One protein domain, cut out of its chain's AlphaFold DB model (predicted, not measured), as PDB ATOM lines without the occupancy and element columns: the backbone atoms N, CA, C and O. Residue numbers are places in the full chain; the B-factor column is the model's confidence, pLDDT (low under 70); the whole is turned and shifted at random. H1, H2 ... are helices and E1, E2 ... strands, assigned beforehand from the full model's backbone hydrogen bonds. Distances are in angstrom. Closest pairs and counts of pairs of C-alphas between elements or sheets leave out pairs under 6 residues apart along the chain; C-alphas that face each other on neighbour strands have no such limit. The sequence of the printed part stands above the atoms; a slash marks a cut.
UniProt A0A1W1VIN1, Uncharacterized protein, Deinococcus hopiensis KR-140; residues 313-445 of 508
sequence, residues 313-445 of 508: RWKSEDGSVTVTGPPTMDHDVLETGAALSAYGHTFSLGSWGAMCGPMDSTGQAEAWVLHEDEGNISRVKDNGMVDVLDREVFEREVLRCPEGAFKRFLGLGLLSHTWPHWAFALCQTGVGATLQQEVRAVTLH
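What this domain is: This is residues 313 to 445 of the 508 residues of an uncharacterized protein of Deinococcus hopiensis KR-140 (UniProt A0A1W1VIN1). A strongly twisted sheet of four strands, E4 to E7, makes the middle of the domain; the three-stranded sheet E8 E9 E10 is partly face to face with it as a loose sandwich, and a small separate sheet, E1 E2 E3, lies beyond its other face. The one named helix, H1, follows E7 and lies beside the sandwich, where the chain goes over from the one sheet to the other. The printed part has 133 residues, with named elements in the order E1 to E7, H1, E8 to E10. The three sheets, in the orders E1 E2 E3, E4 E5 E6 E7 and E8 E9 E10, are antiparallel meanders, each strand the neighbour of the one before, and the class is mostly strand. The whole is compact, with a radius of gyration of the C-alphas of 14.8 A and spans of 48 by 36 by 22 A.

How they stand to each other: E1, residues 321 to 324, pairs antiparallel with residues 314 to 315 and with E2, residues 339 to 342, where N 322 and O 341 are 2.8 A apart. E2 and E3, residues 345 to 348, form a hairpin, with N 342 and O 345 at 2.8 A. E4, residues 351 to 359, and E5, residues 365 to 373, form another, with N 357 and O 366 at 2.7 A. The closest C-alphas of E2 and E5 are those of Ala 342 and Val 369, 7.3 A apart. E6, residues 376 to 381, forms a hairpin with E5, where N 371 of E5 and O 378 of E6 are 2.9 A apart, and another with E7, residues 386 to 390, where N 377 of E6 and O 389 of E7 are 2.7 A apart. H1, residues 391 to 398, is on the sheet E4 E5 E6 E7; its closest C-alphas to E6 are Arg 391 and Asn 376, 5.2 A. In H1 every O i to N i+4 pair is within hydrogen-bond range. H1 only grazes the sheet of E8, residues 406 to 410, E9, residues 422 to 429, and E10, residues 436 to 444. In that sheet N 410 and O 424 are 2.9 A apart, and N 425 and O 440 2.8 A. The facing parts of the sandwich are 9.5 A centre to centre, their strands at 19 degrees. The closest C-alphas of E4 and E8 are those of Trp 352 and Phe 409, 5.1 A.

Where its parts are: E1 begins at C-alpha 321 (204.889, 152.093, 244.300). E4 spans 25.4 A, E5 25.6 A, E9 21.0 A and E10 25.9 A; E10 ends at C-alpha 444 (185.047, 157.152, 240.938).

The domain as a whole: The C-alphas of Thr 362 and Ala 433 are the two farthest apart, 51.4 A. The printed part has no cut. The links E1 to E2 and E8 to E9 are long. Mean pLDDT of the printed part is 75.3; 41 residues are under 70, among them 325 to 338 and 410 to 420.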
ATOM      1  N   ARG A 313     209.927 143.279 241.107       63.97
ATOM      2  CA  ARG A 313     209.187 142.808 239.928       63.97
ATOM      3  C   ARG A 313     208.690 143.988 239.097       63.97
ATOM      4  O   ARG A 313     208.659 143.911 237.874       63.97
ATOM      5  N   TRP A 314     208.290 145.062 239.771       61.97
ATOM      6  CA  TRP A 314     207.829 146.294 239.145       61.97
ATOM      7  C   TRP A 314     208.013 147.479 240.092       61.97
ATOM      8  O   TRP A 314     207.978 147.324 241.317       61.97
ATOM      9  N   LYS A 315     208.210 148.664 239.517       67.81
ATOM     10  CA  LYS A 315     208.341 149.929 240.231       67.81
ATOM     11  C   LYS A 315     207.736 151.046 239.377       67.81
ATOM     12  O   LYS A 315     208.015 151.101 238.179       67.81
ATOM     13  N   SER A 316     206.936 151.918 239.987       66.06
ATOM     14  CA  SER A 316     206.476 153.152 239.346       66.06
ATOM     15  C   SER A 316     207.674 154.042 238.998       66.06
ATOM     16  O   SER A 316     208.737 153.922 239.604       66.06
ATOM     17  N   GLU A 317     207.541 154.942 238.023       65.38
ATOM     18  CA  GLU A 317     208.666 155.776 237.556       65.38
ATOM     19  C   GLU A 317     209.313 156.601 238.686       65.38
ATOM     20  O   GLU A 317     210.535 156.701 238.780       65.38
ATOM     21  N   ASP A 318     208.492 157.118 239.598       70.38
ATOM     22  CA  ASP A 318     208.898 157.858 240.797       70.38
ATOM     23  C   ASP A 318     209.320 156.950 241.970       70.38
ATOM     24  O   ASP A 318     209.896 157.406 242.958       70.38
ATOM     25  N   GLY A 319     209.051 155.651 241.871       72.88
ATOM     26  CA  GLY A 319     209.346 154.670 242.896       72.88
ATOM     27  C   GLY A 319     208.467 154.672 244.130       72.88
ATOM     28  O   GLY A 319     208.805 153.969 245.082       72.88
ATOM     29  N   SER A 320     207.383 155.440 244.118       80.44
ATOM     30  CA  SER A 320     206.415 155.505 245.211       80.44
ATOM     31  C   SER A 320     205.605 154.216 245.366       80.44
ATOM     32  O   SER A 320     205.105 153.939 246.458       80.44
ATOM     33  N   VAL A 321     205.524 153.407 244.303       75.56
ATOM     34  CA  VAL A 321     204.889 152.093 244.300       75.56
ATOM     35  C   VAL A 321     205.870 151.034 243.803       75.56
ATOM     36  O   VAL A 321     206.480 151.169 242.743       75.56
ATOM     37  N   THR A 322     206.032 149.955 244.564       77.00
ATOM     38  CA  THR A 322     206.924 148.836 244.239       77.00
ATOM     39  C   THR A 322     206.266 147.505 244.542       77.00
ATOM     40  O   THR A 322     205.708 147.324 245.623       77.00
ATOM     41  N   VAL A 323     206.427 146.547 243.634       72.06
ATOM     42  CA  VAL A 323     206.035 145.151 243.840       72.06
ATOM     43  C   VAL A 323     207.296 144.301 243.953       72.06
ATOM     44  O   VAL A 323     208.171 144.343 243.084       72.06
ATOM     45  N   THR A 324     207.392 143.517 245.020       70.81
ATOM     46  CA  THR A 324     208.502 142.584 245.281       70.81
ATOM     47  C   THR A 324     207.968 141.162 245.440       70.81
ATOM     48  O   THR A 324     206.790 140.996 245.743       70.81
ATOM     49  N   GLY A 325     208.807 140.151 245.201       63.72
ATOM     50  CA  GLY A 325     208.423 138.734 245.238       63.72
ATOM     51  C   GLY A 325     208.643 138.017 243.897       63.72
ATOM     52  O   GLY A 325     209.050 138.656 242.920       63.72
ATOM     53  N   PRO A 326     208.424 136.691 243.835       52.62
ATOM     54  CA  PRO A 326     208.650 135.909 242.623       52.62
ATOM     55  C   PRO A 326     207.729 136.357 241.471       52.62
ATOM     56  O   PRO A 326     206.571 136.728 241.700       52.62
ATOM     57  N   PRO A 327     208.209 136.338 240.211       44.75
ATOM     58  CA  PRO A 327     207.354 136.584 239.058       44.75
ATOM     59  C   PRO A 327     206.309 135.469 238.970       44.75
ATOM     60  O   PRO A 327     206.646 134.307 238.768       44.75
ATOM     61  N   THR A 328     205.036 135.827 239.126       42.72
ATOM     62  CA  THR A 328     203.919 134.892 238.976       42.72
ATOM     63  C   THR A 328     202.834 135.479 238.080       42.72
ATOM     64  O   THR A 328     202.423 136.632 238.248       42.72
ATOM     65  N   MET A 329     202.404 134.683 237.102       40.59
ATOM     66  CA  MET A 329     201.214 134.924 236.274       40.59
ATOM     67  C   MET A 329     199.935 134.473 236.992       40.59
ATOM     68  O   MET A 329     198.831 134.784 236.555       40.59
ATOM     69  N   ASP A 330     200.096 133.729 238.086       41.06
ATOM     70  CA  ASP A 330     199.018 133.239 238.921       41.06
ATOM     71  C   ASP A 330     198.723 134.270 240.016       41.06
ATOM     72  O   ASP A 330     199.539 134.531 240.905       41.06
ATOM     73  N   HIS A 331     197.555 134.902 239.905       45.97
ATOM     74  CA  HIS A 331     197.095 135.925 240.837       45.97
ATOM     75  C   HIS A 331     196.715 135.355 242.209       45.97
ATOM     76  O   HIS A 331     196.683 136.131 243.158       45.97
ATOM     77  N   ASP A 332     196.465 134.045 242.333       41.88
ATOM     78  CA  ASP A 332     196.298 133.380 243.636       41.88
ATOM     79  C   ASP A 332     197.665 133.261 244.348       41.88
ATOM     80  O   ASP A 332     197.762 133.294 245.569       41.88
ATOM     81  N   VAL A 333     198.765 133.227 243.583       45.62
ATOM     82  CA  VAL A 333     200.149 133.171 244.096       45.62
ATOM     83  C   VAL A 333     200.702 134.561 244.450       45.62
ATOM     84  O   VAL A 333     201.694 134.663 245.166       45.62
ATOM     85  N   LEU A 334     200.048 135.660 244.040       49.31
ATOM     86  CA  LEU A 334     200.362 136.997 244.582       49.31
ATOM     87  C   LEU A 334     200.124 137.070 246.098       49.31
ATOM     88  O   LEU A 334     200.754 137.876 246.776       49.31
ATOM     89  N   GLU A 335     199.286 136.187 246.641       48.66
ATOM     90  CA  GLU A 335     199.069 136.057 248.081       48.66
ATOM     91  C   GLU A 335     200.260 135.388 248.796       48.66
ATOM     92  O   GLU A 335     200.375 135.498 250.010       48.66
ATOM     93  N   THR A 336     201.194 134.730 248.090       53.75
ATOM     94  CA  THR A 336     202.339 134.031 248.706       53.75
ATOM     95  C   THR A 336     203.677 134.700 248.385       53.75
ATOM     96  O   THR A 336     204.284 134.513 247.335       53.75
ATOM     97  N   GLY A 337     204.180 135.482 249.346       58.19
ATOM     98  CA  GLY A 337     205.534 136.048 249.309       58.19
ATOM     99  C   GLY A 337     205.717 137.265 248.397       58.19
ATOM    100  O   GLY A 337     206.839 137.767 248.298       58.19
ATOM    101  N   ALA A 338     204.650 137.761 247.759       66.25
ATOM    102  CA  ALA A 338     204.665 139.068 247.122       66.25
ATOM    103  C   ALA A 338     204.266 140.166 248.118       66.25
ATOM    104  O   ALA A 338     203.397 139.978 248.969       66.25
ATOM    105  N   ALA A 339     204.920 141.318 248.009       77.38
ATOM    106  CA  ALA A 339     204.600 142.495 248.804       77.38
ATOM    107  C   ALA A 339     204.472 143.717 247.898       77.38
ATOM    108  O   ALA A 339     205.344 143.977 247.057       77.38
ATOM    109  N   LEU A 340     203.395 144.472 248.101       81.12
ATOM    110  CA  LEU A 340     203.151 145.759 247.467       81.12
ATOM    111  C   LEU A 340     203.505 146.852 248.470       81.12
ATOM    112  O   LEU A 340     202.891 146.943 249.524       81.12
ATOM    113  N   SER A 341     204.475 147.700 248.150       86.00
ATOM    114  CA  SER A 341     204.640 148.969 248.863       86.00
ATOM    115  C   SER A 341     204.068 150.091 248.015       86.00
ATOM    116  O   SER A 341     204.406 150.172 246.840       86.00
ATOM    117  N   ALA A 342     203.203 150.925 248.581       85.25
ATOM    118  CA  ALA A 342     202.588 152.061 247.906       85.25
ATOM    119  C   ALA A 342     202.483 153.249 248.865       85.25
ATOM    120  O   ALA A 342     201.880 153.139 249.930       85.25
ATOM    121  N   TYR A 343     203.079 154.381 248.486       87.88
ATOM    122  CA  TYR A 343     202.954 155.670 249.184       87.88
ATOM    123  C   TYR A 343     203.215 155.595 250.699       87.88
ATOM    124  O   TYR A 343     202.496 156.181 251.506       87.88
ATOM    125  N   GLY A 344     204.257 154.853 251.091       87.25
ATOM    126  CA  GLY A 344     204.672 154.694 252.490       87.25
ATOM    127  C   GLY A 344     203.985 153.558 253.252       87.25
ATOM    128  O   GLY A 344     204.333 153.323 254.407       87.25
ATOM    129  N   HIS A 345     203.070 152.828 252.613       88.25
ATOM    130  CA  HIS A 345     202.423 151.642 253.175       88.25
ATOM    131  C   HIS A 345     202.962 150.383 252.523       88.25
ATOM    132  O   HIS A 345     203.261 150.389 251.331       88.25
ATOM    133  N   THR A 346     203.061 149.302 253.289       88.44
ATOM    134  CA  THR A 346     203.461 147.993 252.776       88.44
ATOM    135  C   THR A 346     202.367 146.988 253.081       88.44
ATOM    136  O   THR A 346     202.019 146.765 254.235       88.44
ATOM    137  N   PHE A 347     201.858 146.377 252.021       82.44
ATOM    138  CA  PHE A 347     200.841 145.345 252.036       82.44
ATOM    139  C   PHE A 347     201.521 144.009 251.771       82.44
ATOM    140  O   PHE A 347     202.046 143.755 250.682       82.44
ATOM    141  N   SER A 348     201.552 143.181 252.805       74.06
ATOM    142  CA  SER A 348     201.854 141.761 252.699       74.06
ATOM    143  C   SER A 348     200.527 141.017 252.696       74.06
ATOM    144  O   SER A 348     199.753 141.232 253.623       74.06
ATOM    145  N   LEU A 349     200.313 140.123 251.727       70.69
ATOM    146  CA  LEU A 349     199.066 139.360 251.569       70.69
ATOM    147  C   LEU A 349     197.868 140.216 251.097       70.69
ATOM    148  O   LEU A 349     197.956 141.442 250.951       70.69
ATOM    149  N   GLY A 350     196.754 139.540 250.809       74.56
ATOM    150  CA  GLY A 350     195.535 140.161 250.301       74.56
ATOM    151  C   GLY A 350     195.554 140.419 248.791       74.56
ATOM    152  O   GLY A 350     196.461 140.001 248.069       74.56
ATOM    153  N   SER A 351     194.532 141.117 248.300       79.00
ATOM    154  CA  SER A 351     194.395 141.450 246.875       79.00
ATOM    155  C   SER A 351     194.492 142.948 246.631       79.00
ATOM    156  O   SER A 351     194.177 143.747 247.505       79.00
ATOM    157  N   TRP A 352     194.914 143.359 245.434       82.50
ATOM    158  CA  TRP A 352     195.129 144.774 245.130       82.50
ATOM    159  C   TRP A 352     194.683 145.177 243.728       82.50
ATOM    160  O   TRP A 352     194.605 144.355 242.815       82.50
ATOM    161  N   GLY A 353     194.422 146.470 243.557       80.19
ATOM    162  CA  GLY A 353     194.081 147.095 242.285       80.19
ATOM    163  C   GLY A 353     194.565 148.540 242.230       80.19
ATOM    164  O   GLY A 353     194.808 149.174 243.253       80.19
ATOM    165  N   ALA A 354     194.710 149.064 241.020       80.88
ATOM    166  CA  ALA A 354     195.154 150.428 240.761       80.88
ATOM    167  C   ALA A 354     194.040 151.229 240.095       80.88
ATOM    168  O   ALA A 354     193.346 150.701 239.226       80.88
ATOM    169  N   MET A 355     193.907 152.509 240.443       82.62
ATOM    170  CA  MET A 355     193.100 153.439 239.658       82.62
ATOM    171  C   MET A 355     193.538 154.904 239.798       82.62
ATOM    172  O   MET A 355     194.198 155.285 240.757       82.62
ATOM    173  N   CYS A 356     193.119 155.740 238.855       81.12
ATOM    174  CA  CYS A 356     193.179 157.192 238.915       81.12
ATOM    175  C   CYS A 356     192.016 157.729 239.746       81.12
ATOM    176  O   CYS A 356     190.845 157.522 239.415       81.12
ATOM    177  N   GLY A 357     192.371 158.464 240.787       81.56
ATOM    178  CA  GLY A 357     191.543 159.360 241.567       81.56
ATOM    179  C   GLY A 357     191.137 160.646 240.832       81.56
ATOM    180  O   GLY A 357     191.347 160.796 239.623       81.56
ATOM    181  N   PRO A 358     190.496 161.581 241.556       82.19
ATOM    182  CA  PRO A 358     190.192 162.923 241.078       82.19
ATOM    183  C   PRO A 358     191.440 163.687 240.635       82.19
ATOM    184  O   PRO A 358     192.556 163.362 241.023       82.19
ATOM    185  N   MET A 359     191.227 164.746 239.852       78.44
ATOM    186  CA  MET A 359     192.290 165.701 239.551       78.44
ATOM    187  C   MET A 359     192.559 166.564 240.784       78.44
ATOM    188  O   MET A 359     191.622 167.131 241.357       78.44
ATOM    189  N   ASP A 360     193.824 166.684 241.157       75.31
ATOM    190  CA  ASP A 360     194.282 167.556 242.227       75.31
ATOM    191  C   ASP A 360     194.228 169.044 241.813       75.31
ATOM    192  O   ASP A 360     193.805 169.424 240.714       75.31
ATOM    193  N   SER A 361     194.690 169.928 242.702       72.62
ATOM    194  CA  SER A 361     194.757 171.371 242.425       72.62
ATOM    195  C   SER A 361     195.714 171.759 241.287       72.62
ATOM    196  O   SER A 361     195.640 172.886 240.794       72.62
ATOM    197  N   THR A 362     196.596 170.848 240.868       72.31
ATOM    198  CA  THR A 362     197.573 171.047 239.790       72.31
ATOM    199  C   THR A 362     197.101 170.480 238.448       72.31
ATOM    200  O   THR A 362     197.733 170.727 237.421       72.31
ATOM    201  N   GLY A 363     195.952 169.795 238.427       69.19
ATOM    202  CA  GLY A 363     195.407 169.149 237.237       69.19
ATOM    203  C   GLY A 363     196.034 167.786 236.943       69.19
ATOM    204  O   GLY A 363     195.896 167.301 235.822       69.19
ATOM    205  N   GLN A 364     196.716 167.180 237.914       71.38
ATOM    206  CA  GLN A 364     197.203 165.804 237.852       71.38
ATOM    207  C   GLN A 364     196.180 164.867 238.491       71.38
ATOM    208  O   GLN A 364     195.562 165.209 239.495       71.38
ATOM    209  N   ALA A 365     195.979 163.687 237.904       72.75
ATOM    210  CA  ALA A 365     195.121 162.679 238.514       72.75
ATOM    211  C   ALA A 365     195.828 162.084 239.736       72.75
ATOM    212  O   ALA A 365     196.969 161.636 239.621       72.75
ATOM    213  N   GLU A 366     195.147 162.047 240.879       81.75
ATOM    214  CA  GLU A 366     195.663 161.385 242.077       81.75
ATOM    215  C   GLU A 366     195.809 159.883 241.815       81.75
ATOM    216  O   GLU A 366     194.879 159.241 241.331       81.75
ATOM    217  N   ALA A 367     196.942 159.275 242.148       83.94
ATOM    218  CA  ALA A 367     197.105 157.832 241.994       83.94
ATOM    219  C   ALA A 367     196.577 157.093 243.230       83.94
ATOM    220  O   ALA A 367     196.965 157.396 244.361       83.94
ATOM    221  N   TRP A 368     195.673 156.132 243.028       88.56
ATOM    222  CA  TRP A 368     195.038 155.368 244.100       88.56
ATOM    223  C   TRP A 368     195.372 153.879 243.996       88.56
ATOM    224  O   TRP A 368     195.291 153.271 242.924       88.56
ATOM    225  N   VAL A 369     195.677 153.276 245.142       90.12
ATOM    226  CA  VAL A 369     195.821 151.825 245.305       90.12
ATOM    227  C   VAL A 369     194.680 151.321 246.175       90.12
ATOM    228  O   VAL A 369     194.450 151.833 247.269       90.12
ATOM    229  N   LEU A 370     193.956 150.325 245.676       91.62
ATOM    230  CA  LEU A 370     192.960 149.581 246.431       91.62
ATOM    231  C   LEU A 370     193.595 148.294 246.937       91.62
ATOM    232  O   LEU A 370     194.315 147.632 246.191       91.62
ATOM    233  N   HIS A 371     193.309 147.939 248.180       91.19
ATOM    234  CA  HIS A 371     193.804 146.727 248.816       91.19
ATOM    235  C   HIS A 371     192.679 146.083 249.618       91.19
ATOM    236  O   HIS A 371     191.902 146.791 250.251       91.19
ATOM    237  N   GLU A 372     192.557 144.763 249.553       89.94
ATOM    238  CA  GLU A 372     191.705 143.995 250.454       89.94
ATOM    239  C   GLU A 372     192.539 143.048 251.296       89.94
ATOM    240  O   GLU A 372     193.329 142.289 250.736       89.94
ATOM    241  N   ASP A 373     192.299 143.062 252.604       87.56
ATOM    242  CA  ASP A 373     192.904 142.144 253.560       87.56
ATOM    243  C   ASP A 373     191.999 141.919 254.774       87.56
ATOM    244  O   ASP A 373     191.379 142.854 255.285       87.56
ATOM    245  N   GLU A 374     191.904 140.662 255.210       84.94
ATOM    246  CA  GLU A 374     191.102 140.209 256.357       84.94
ATOM    247  C   GLU A 374     189.678 140.808 256.429       84.94
ATOM    248  O   GLU A 374     189.157 141.106 257.504       84.94
ATOM    249  N   GLY A 375     189.017 140.994 255.278       86.00
ATOM    250  CA  GLY A 375     187.670 141.563 255.233       86.00
ATOM    251  C   GLY A 375     187.608 143.091 255.342       86.00
ATOM    252  O   GLY A 375     186.520 143.633 255.526       86.00
ATOM    253  N   ASN A 376     188.728 143.792 255.172       93.56
ATOM    254  CA  ASN A 376     188.800 145.248 255.074       93.56
ATOM    255  C   ASN A 376     189.273 145.679 253.686       93.56
ATOM    256  O   ASN A 376     190.227 145.133 253.144       93.56
ATOM    257  N   ILE A 377     188.639 146.710 253.135       94.62
ATOM    258  CA  ILE A 377     189.008 147.366 251.882       94.62
ATOM    259  C   ILE A 377     189.666 148.703 252.200       94.62
ATOM    260  O   ILE A 377     189.026 149.614 252.725       94.62
ATOM    261  N   SER A 378     190.931 148.837 251.828       94.38
ATOM    262  CA  SER A 378     191.719 150.052 251.986       94.38
ATOM    263  C   SER A 378     191.890 150.772 250.651       94.38
ATOM    264  O   SER A 378     192.150 150.152 249.621       94.38
ATOM    265  N   ARG A 379     191.788 152.102 250.672       94.62
ATOM    266  CA  ARG A 379     192.195 153.000 249.587       94.62
ATOM    267  C   ARG A 379     193.385 153.825 250.056       94.62
ATOM    268  O   ARG A 379     193.231 154.651 250.952       94.62
ATOM    269  N   VAL A 380     194.524 153.662 249.397       93.12
ATOM    270  CA  VAL A 380     195.747 154.447 249.608       93.12
ATOM    271  C   VAL A 380     195.855 155.506 248.522       93.12
ATOM    272  O   VAL A 380     195.734 155.184 247.340       93.12
ATOM    273  N   LYS A 381     196.092 156.755 248.914       91.31
ATOM    274  CA  LYS A 381     196.318 157.879 247.997       91.31
ATOM    275  C   LYS A 381     197.807 158.165 247.829       91.31
ATOM    276  O   LYS A 381     198.614 157.769 248.668       91.31
ATOM    277  N   ASP A 382     198.147 158.918 246.794       86.69
ATOM    278  CA  ASP A 382     199.512 159.360 246.489       86.69
ATOM    279  C   ASP A 382     200.208 160.138 247.622       86.69
ATOM    280  O   ASP A 382     201.416 160.028 247.826       86.69
ATOM    281  N   ASN A 383     199.441 160.875 248.423       87.38
ATOM    282  CA  ASN A 383     199.915 161.567 249.621       87.38
ATOM    283  C   ASN A 383     200.072 160.660 250.858       87.38
ATOM    284  O   ASN A 383     200.345 161.162 251.950       87.38
ATOM    285  N   GLY A 384     199.872 159.348 250.714       88.50
ATOM    286  CA  GLY A 384     199.998 158.361 251.785       88.50
ATOM    287  C   GLY A 384     198.816 158.313 252.754       88.50
ATOM    288  O   GLY A 384     198.864 157.558 253.725       88.50
ATOM    289  N   MET A 385     197.742 159.081 252.534       92.56
ATOM    290  CA  MET A 385     196.515 158.912 253.317       92.56
ATOM    291  C   MET A 385     195.827 157.590 252.967       92.56
ATOM    292  O   MET A 385     195.742 157.219 251.795       92.56
ATOM    293  N   VAL A 386     195.291 156.925 253.992       94.62
ATOM    294  CA  VAL A 386     194.563 155.658 253.866       94.62
ATOM    295  C   VAL A 386     193.158 155.815 254.419       94.62
ATOM    296  O   VAL A 386     192.972 156.275 255.544       94.62
ATOM    297  N   ASP A 387     192.178 155.407 253.623       95.62
ATOM    298  CA  ASP A 387     190.786 155.271 254.035       95.62
ATOM    299  C   ASP A 387     190.416 153.784 254.039       95.62
ATOM    300  O   ASP A 387     190.745 153.079 253.085       95.62
ATOM    301  N   VAL A 388     189.728 153.312 255.079       95.25
ATOM    302  CA  VAL A 388     189.392 151.889 255.268       95.25
ATOM    303  C   VAL A 388     187.877 151.707 255.359       95.25
ATOM    304  O   VAL A 388     187.173 152.569 255.893       95.25
ATOM    305  N   LEU A 389     187.376 150.599 254.814       96.31
ATOM    306  CA  LEU A 389     185.965 150.229 254.773       96.31
ATOM    307  C   LEU A 389     185.794 148.716 254.958       96.31
ATOM    308  O   LEU A 389     186.505 147.949 254.320       96.31
ATOM    309  N   ASP A 390     184.801 148.278 255.728       96.38
ATOM    310  CA  ASP A 390     184.487 146.848 255.859       96.38
ATOM    311  C   ASP A 390     184.056 146.230 254.510       96.38
ATOM    312  O   ASP A 390     183.319 146.851 253.729       96.38
ATOM    313  N   ARG A 391     184.446 144.975 254.245       93.94
ATOM    314  CA  ARG A 391     184.125 144.228 253.010       93.94
ATOM    315  C   ARG A 391     182.629 144.156 252.752       93.94
ATOM    316  O   ARG A 391     182.201 144.425 251.635       93.94
ATOM    317  N   GLU A 392     181.832 143.857 253.772       93.06
ATOM    318  CA  GLU A 392     180.372 143.766 253.641       93.06
ATOM    319  C   GLU A 392     179.765 145.104 253.189       93.06
ATOM    320  O   GLU A 392     178.818 145.157 252.398       93.06
ATOM    321  N   VAL A 393     180.331 146.218 253.669       94.31
ATOM    322  CA  VAL A 393     179.914 147.559 253.258       94.31
ATOM    323  C   VAL A 393     180.361 147.820 251.824       94.31
ATOM    324  O   VAL A 393     179.569 148.325 251.035       94.31
ATOM    325  N   PHE A 394     181.576 147.431 251.442       95.00
ATOM    326  CA  PHE A 394     182.046 147.541 250.060       95.00
ATOM    327  C   PHE A 394     181.185 146.732 249.075       95.00
ATOM    328  O   PHE A 394     180.756 147.260 248.048       95.00
ATOM    329  N   GLU A 395     180.864 145.482 249.398       91.69
ATOM    330  CA  GLU A 395     180.011 144.605 248.590       91.69
ATOM    331  C   GLU A 395     178.614 145.196 248.396       91.69
ATOM    332  O   GLU A 395     178.122 145.312 247.270       91.69
ATOM    333  N   ARG A 396     177.995 145.636 249.494       89.69
ATOM    334  CA  ARG A 396     176.642 146.192 249.483       89.69
ATOM    335  C   ARG A 396     176.577 147.562 248.813       89.69
ATOM    336  O   ARG A 396     175.639 147.835 248.063       89.69
ATOM    337  N   GLU A 397     177.522 148.445 249.123       91.25
ATOM    338  CA  GLU A 397     177.433 149.871 248.799       91.25
ATOM    339  C   GLU A 397     178.188 150.261 247.532       91.25
ATOM    340  O   GLU A 397     177.687 151.091 246.770       91.25
ATOM    341  N   VAL A 398     179.343 149.642 247.276       92.38
ATOM    342  CA  VAL A 398     180.160 149.910 246.087       92.38
ATOM    343  C   VAL A 398     179.829 148.914 244.984       92.38
ATOM    344  O   VAL A 398     179.420 149.344 243.911       92.38
ATOM    345  N   LEU A 399     179.953 147.605 245.237       87.25
ATOM    346  CA  LEU A 399     179.808 146.562 244.208       87.25
ATOM    347  C   LEU A 399     178.369 146.149 243.912       87.25
ATOM    348  O   LEU A 399     178.131 145.492 242.897       87.25
ATOM    349  N   ARG A 400     177.417 146.524 244.771       86.06
ATOM    350  CA  ARG A 400     175.988 146.209 244.625       86.06
ATOM    351  C   ARG A 400     175.746 144.701 244.470       86.06
ATOM    352  O   ARG A 400     174.971 144.273 243.612       86.06
ATOM    353  N   CYS A 401     176.449 143.889 245.254       82.75
ATOM    354  CA  CYS A 401     176.343 142.430 245.231       82.75
ATOM    355  C   CYS A 401     175.968 141.867 246.614       82.75
ATOM    356  O   CYS A 401     176.029 142.595 247.607       82.75
ATOM    357  N   PRO A 402     175.532 140.592 246.689       84.44
ATOM    358  CA  PRO A 402     175.326 139.919 247.965       84.44
ATOM    359  C   PRO A 402     176.608 139.882 248.802       84.44
ATOM    360  O   PRO A 402     177.713 139.895 248.258       84.44
ATOM    361  N   GLU A 403     176.435 139.800 250.115       88.56
ATOM    362  CA  GLU A 403     177.529 139.602 251.064       88.56
ATOM    363  C   GLU A 403     178.309 138.312 250.750       88.56
ATOM    364  O   GLU A 403     177.715 137.282 250.413       88.56
ATOM    365  N   GLY A 404     179.639 138.374 250.811       86.06
ATOM    366  CA  GLY A 404     180.557 137.274 250.493       86.06
ATOM    367  C   GLY A 404     180.771 137.011 248.994       86.06
ATOM    368  O   GLY A 404     181.487 136.066 248.620       86.06
ATOM    369  N   ALA A 405     180.156 137.814 248.118       84.62
ATOM    370  CA  ALA A 405     180.325 137.694 246.674       84.62
ATOM    371  C   ALA A 405     181.687 138.213 246.195       84.62
ATOM    372  O   ALA A 405     182.225 137.664 245.234       84.62
ATOM    373  N   PHE A 406     182.260 139.241 246.826       87.69
ATOM    374  CA  PHE A 406     183.560 139.787 246.450       87.69
ATOM    375  C   PHE A 406     184.673 138.813 246.816       87.69
ATOM    376  O   PHE A 406     184.841 138.438 247.977       87.69
ATOM    377  N   LYS A 407     185.482 138.437 245.826       83.75
ATOM    378  CA  LYS A 407     186.642 137.568 246.025       83.75
ATOM    379  C   LYS A 407     187.927 138.354 246.148       83.75
ATOM    380  O   LYS A 407     188.650 138.137 247.108       83.75
ATOM    381  N   ARG A 408     188.204 139.243 245.194       80.31
ATOM    382  CA  ARG A 408     189.481 139.958 245.130       80.31
ATOM    383  C   ARG A 408     189.466 141.122 244.155       80.31
ATOM    384  O   ARG A 408     188.652 141.152 243.230       80.31
ATOM    385  N   PHE A 409     190.433 142.018 244.297       81.88
ATOM    386  CA  PHE A 409     190.833 142.924 243.226       81.88
ATOM    387  C   PHE A 409     191.770 142.238 242.229       81.88
ATOM    388  O   PHE A 409     192.526 141.328 242.574       81.88
ATOM    389  N   LEU A 410     191.723 142.690 240.977       69.56
ATOM    390  CA  LEU A 410     192.714 142.337 239.965       69.56
ATOM    391  C   LEU A 410     193.818 143.398 239.953       69.56
ATOM    392  O   LEU A 410     193.518 144.587 239.839       69.56
ATOM    393  N   GLY A 411     195.086 142.971 239.953       62.47
ATOM    394  CA  GLY A 411     196.268 143.852 239.925       62.47
ATOM    395  C   GLY A 411     196.486 144.631 238.620       62.47
ATOM    396  O   GLY A 411     197.594 145.082 238.335       62.47
ATOM    397  N   LEU A 412     195.439 144.773 237.809       57.56
ATOM    398  CA  LEU A 412     195.419 145.588 236.604       57.56
ATOM    399  C   LEU A 412     195.707 147.049 236.975       57.56
ATOM    400  O   LEU A 412     195.165 147.566 237.949       57.56
ATOM    401  N   GLY A 413     196.579 147.701 236.202       52.72
ATOM    402  CA  GLY A 413     197.006 149.084 236.438       52.72
ATOM    403  C   GLY A 413     198.260 149.243 237.311       52.72
ATOM    404  O   GLY A 413     198.954 150.240 237.175       52.72
ATOM    405  N   LEU A 414     198.593 148.260 238.160       54.47
ATOM    406  CA  LEU A 414     199.813 148.290 238.990       54.47
ATOM    407  C   LEU A 414     201.073 147.892 238.221       54.47
ATOM    408  O   LEU A 414     202.170 148.076 238.721       54.47
ATOM    409  N   LEU A 415     200.921 147.294 237.039       50.09
ATOM    410  CA  LEU A 415     202.036 146.887 236.178       50.09
ATOM    411  C   LEU A 415     202.170 147.778 234.935       50.09
ATOM    412  O   LEU A 415     203.095 147.596 234.146       50.09
ATOM    413  N   SER A 416     201.262 148.738 234.746       50.75
ATOM    414  CA  SER A 416     201.335 149.715 233.661       50.75
ATOM    415  C   SER A 416     202.046 150.980 234.124       50.75
ATOM    416  O   SER A 416     201.927 151.400 235.269       50.75
ATOM    417  N   HIS A 417     202.757 151.639 233.209       47.50
ATOM    418  CA  HIS A 417     203.351 152.958 233.463       47.50
ATOM    419  C   HIS A 417     202.300 154.069 233.659       47.50
ATOM    420  O   HIS A 417     202.650 155.201 233.975       47.50
ATOM    421  N   THR A 418     201.016 153.761 233.463       56.75
ATOM    422  CA  THR A 418     199.888 154.682 233.615       56.75
ATOM    423  C   THR A 418     198.792 154.051 234.468       56.75
ATOM    424  O   THR A 418     198.467 152.871 234.317       56.75
ATOM    425  N   TRP A 419     198.205 154.844 235.362       62.50
ATOM    426  CA  TRP A 419     197.098 154.422 236.216       62.50
ATOM    427  C   TRP A 419     195.771 154.449 235.414       62.50
ATOM    428  O   TRP A 419     195.528 155.402 234.668       62.50
ATOM    429  N   PRO A 420     194.906 153.419 235.493       66.25
ATOM    430  CA  PRO A 420     193.631 153.377 234.761       66.25
ATOM    431  C   PRO A 420     192.513 154.133 235.498       66.25
ATOM    432  O   PRO A 420     192.533 154.236 236.709       66.25
ATOM    433  N   HIS A 421     191.449 154.592 234.832       72.25
ATOM    434  CA  HIS A 421     190.316 155.270 235.509       72.25
ATOM    435  C   HIS A 421     189.367 154.342 236.301       72.25
ATOM    436  O   HIS A 421     188.338 154.783 236.827       72.25
ATOM    437  N   TRP A 422     189.680 153.052 236.358       79.75
ATOM    438  CA  TRP A 422     188.893 152.030 237.033       79.75
ATOM    439  C   TRP A 422     189.797 150.936 237.591       79.75
ATOM    440  O   TRP A 422     190.858 150.659 237.037       79.75
ATOM    441  N   ALA A 423     189.321 150.275 238.638       81.44
ATOM    442  CA  ALA A 423     189.859 149.015 239.134       81.44
ATOM    443  C   ALA A 423     188.864 147.884 238.837       81.44
ATOM    444  O   ALA A 423     187.679 148.136 238.617       81.44
ATOM    445  N   PHE A 424     189.317 146.632 238.845       78.56
ATOM    446  CA  PHE A 424     188.440 145.481 238.622       78.56
ATOM    447  C   PHE A 424     188.341 144.611 239.871       78.56
ATOM    448  O   PHE A 424     189.350 144.300 240.502       78.56
ATOM    449  N   ALA A 425     187.116 144.210 240.191       81.19
ATOM    450  CA  ALA A 425     186.761 143.314 241.276       81.19
ATOM    451  C   ALA A 425     186.233 141.997 240.697       81.19
ATOM    452  O   ALA A 425     185.344 141.994 239.843       81.19
ATOM    453  N   LEU A 426     186.772 140.874 241.163       76.69
ATOM    454  CA  LEU A 426     186.242 139.550 240.873       76.69
ATOM    455  C   LEU A 426     185.157 139.222 241.898       76.69
ATOM    456  O   LEU A 426     185.415 139.205 243.103       76.69
ATOM    457  N   CYS A 427     183.961 138.928 241.406       77.88
ATOM    458  CA  CYS A 427     182.802 138.562 242.199       77.88
ATOM    459  C   CYS A 427     182.313 137.159 241.830       77.88
ATOM    460  O   CYS A 427     182.542 136.660 240.728       77.88
ATOM    461  N   GLN A 428     181.595 136.530 242.749       76.31
ATOM    462  CA  GLN A 428     180.911 135.267 242.527       76.31
ATOM    463  C   GLN A 428     179.406 135.483 242.664       76.31
ATOM    464  O   GLN A 428     178.936 135.974 243.689       76.31
ATOM    465  N   THR A 429     178.647 135.129 241.629       63.97
ATOM    466  CA  THR A 429     177.187 135.259 241.615       63.97
ATOM    467  C   THR A 429     176.516 133.897 241.449       63.97
ATOM    468  O   THR A 429     177.057 132.991 240.820       63.97
ATOM    469  N   GLY A 430     175.337 133.733 242.059       57.53
ATOM    470  CA  GLY A 430     174.563 132.485 242.047       57.53
ATOM    471  C   GLY A 430     174.387 131.853 243.433       57.53
ATOM    472  O   GLY A 430     174.981 132.290 244.414       57.53
ATOM    473  N   VAL A 431     173.534 130.828 243.515       49.16
ATOM    474  CA  VAL A 431     173.255 130.060 244.743       49.16
ATOM    475  C   VAL A 431     173.392 128.572 244.418       49.16
ATOM    476  O   VAL A 431     172.739 128.079 243.501       49.16
ATOM    477  N   GLY A 432     174.218 127.836 245.166       51.41
ATOM    478  CA  GLY A 432     174.398 126.391 244.975       51.41
ATOM    479  C   GLY A 432     175.316 126.031 243.799       51.41
ATOM    480  O   GLY A 432     176.416 126.555 243.689       51.41
ATOM    481  N   ALA A 433     174.893 125.105 242.933       34.81
ATOM    482  CA  ALA A 433     175.731 124.515 241.875       34.81
ATOM    483  C   ALA A 433     175.929 125.393 240.615       34.81
ATOM    484  O   ALA A 433     176.545 124.951 239.650       34.81
ATOM    485  N   THR A 434     175.408 126.623 240.597       49.25
ATOM    486  CA  THR A 434     175.438 127.551 239.449       49.25
ATOM    487  C   THR A 434     176.242 128.818 239.744       49.25
ATOM    488  O   THR A 434     175.847 129.920 239.371       49.25
ATOM    489  N   LEU A 435     177.370 128.673 240.442       49.44
ATOM    490  CA  LEU A 435     178.271 129.790 240.720       49.44
ATOM    491  C   LEU A 435     178.925 130.253 239.411       49.44
ATOM    492  O   LEU A 435     179.715 129.522 238.816       49.44
ATOM    493  N   GLN A 436     178.599 131.464 238.965       58.56
ATOM    494  CA  GLN A 436     179.268 132.136 237.857       58.56
ATOM    495  C   GLN A 436     180.254 133.162 238.416       58.56
ATOM    496  O   GLN A 436     179.938 133.916 239.337       58.56
ATOM    497  N   GLN A 437     181.472 133.174 237.877       61.47
ATOM    498  CA  GLN A 437     182.416 134.256 238.138       61.47
ATOM    499  C   GLN A 437     182.030 135.464 237.287       61.47
ATOM    500  O   GLN A 437     181.815 135.347 236.082       61.47
ATOM    501  N   GLU A 438     181.962 136.626 237.921       68.56
ATOM    502  CA  GLU A 438     181.653 137.899 237.285       68.56
ATOM    503  C   GLU A 438     182.785 138.884 237.579       68.56
ATOM    504  O   GLU A 438     183.236 139.000 238.716       68.56
ATOM    505  N   VAL A 439     183.243 139.616 236.565       70.06
ATOM    506  CA  VAL A 439     184.215 140.701 236.743       70.06
ATOM    507  C   VAL A 439     183.469 142.027 236.712       70.06
ATOM    508  O   VAL A 439     182.776 142.337 235.744       70.06
ATOM    509  N   ARG A 440     183.626 142.817 237.772       77.12
ATOM    510  CA  ARG A 440     182.953 144.101 237.975       77.12
ATOM    511  C   ARG A 440     183.960 145.245 237.965       77.12
ATOM    512  O   ARG A 440     185.006 145.157 238.599       77.12
ATOM    513  N   ALA A 441     183.648 146.326 237.255       81.44
ATOM    514  CA  ALA A 441     184.497 147.514 237.202       81.44
ATOM    515  C   ALA A 441     184.104 148.517 238.298       81.44
ATOM    516  O   ALA A 441     182.948 148.925 238.399       81.44
ATOM    517  N   VAL A 442     185.079 148.936 239.098       85.81
ATOM    518  CA  VAL A 442     184.958 149.944 240.154       85.81
ATOM    519  C   VAL A 442     185.531 151.258 239.638       85.81
ATOM    520  O   VAL A 442     186.629 151.290 239.087       85.81
ATOM    521  N   THR A 443     184.798 152.354 239.805       87.94
ATOM    522  CA  THR A 443     185.197 153.686 239.329       87.94
ATOM    523  C   THR A 443     184.905 154.763 240.373       87.94
ATOM    524  O   THR A 443     184.300 154.497 241.412       87.94
ATOM    525  N   LEU A 444     185.334 155.995 240.097       89.44
ATOM    526  CA  LEU A 444     185.047 157.152 240.938       89.44
ATOM    527  C   LEU A 444     183.552 157.454 240.942       89.44
ATOM    528  O   LEU A 444     182.918 157.548 239.885       89.44
ATOM    529  N   HIS A 445     183.009 157.654 242.139       89.56
ATOM    530  CA  HIS A 445     181.636 158.084 242.332       89.56
ATOM    531  C   HIS A 445     181.467 159.555 241.943       89.56
ATOM    532  O   HIS A 445     182.100 160.448 242.512       89.56
TER     533      HIS A 445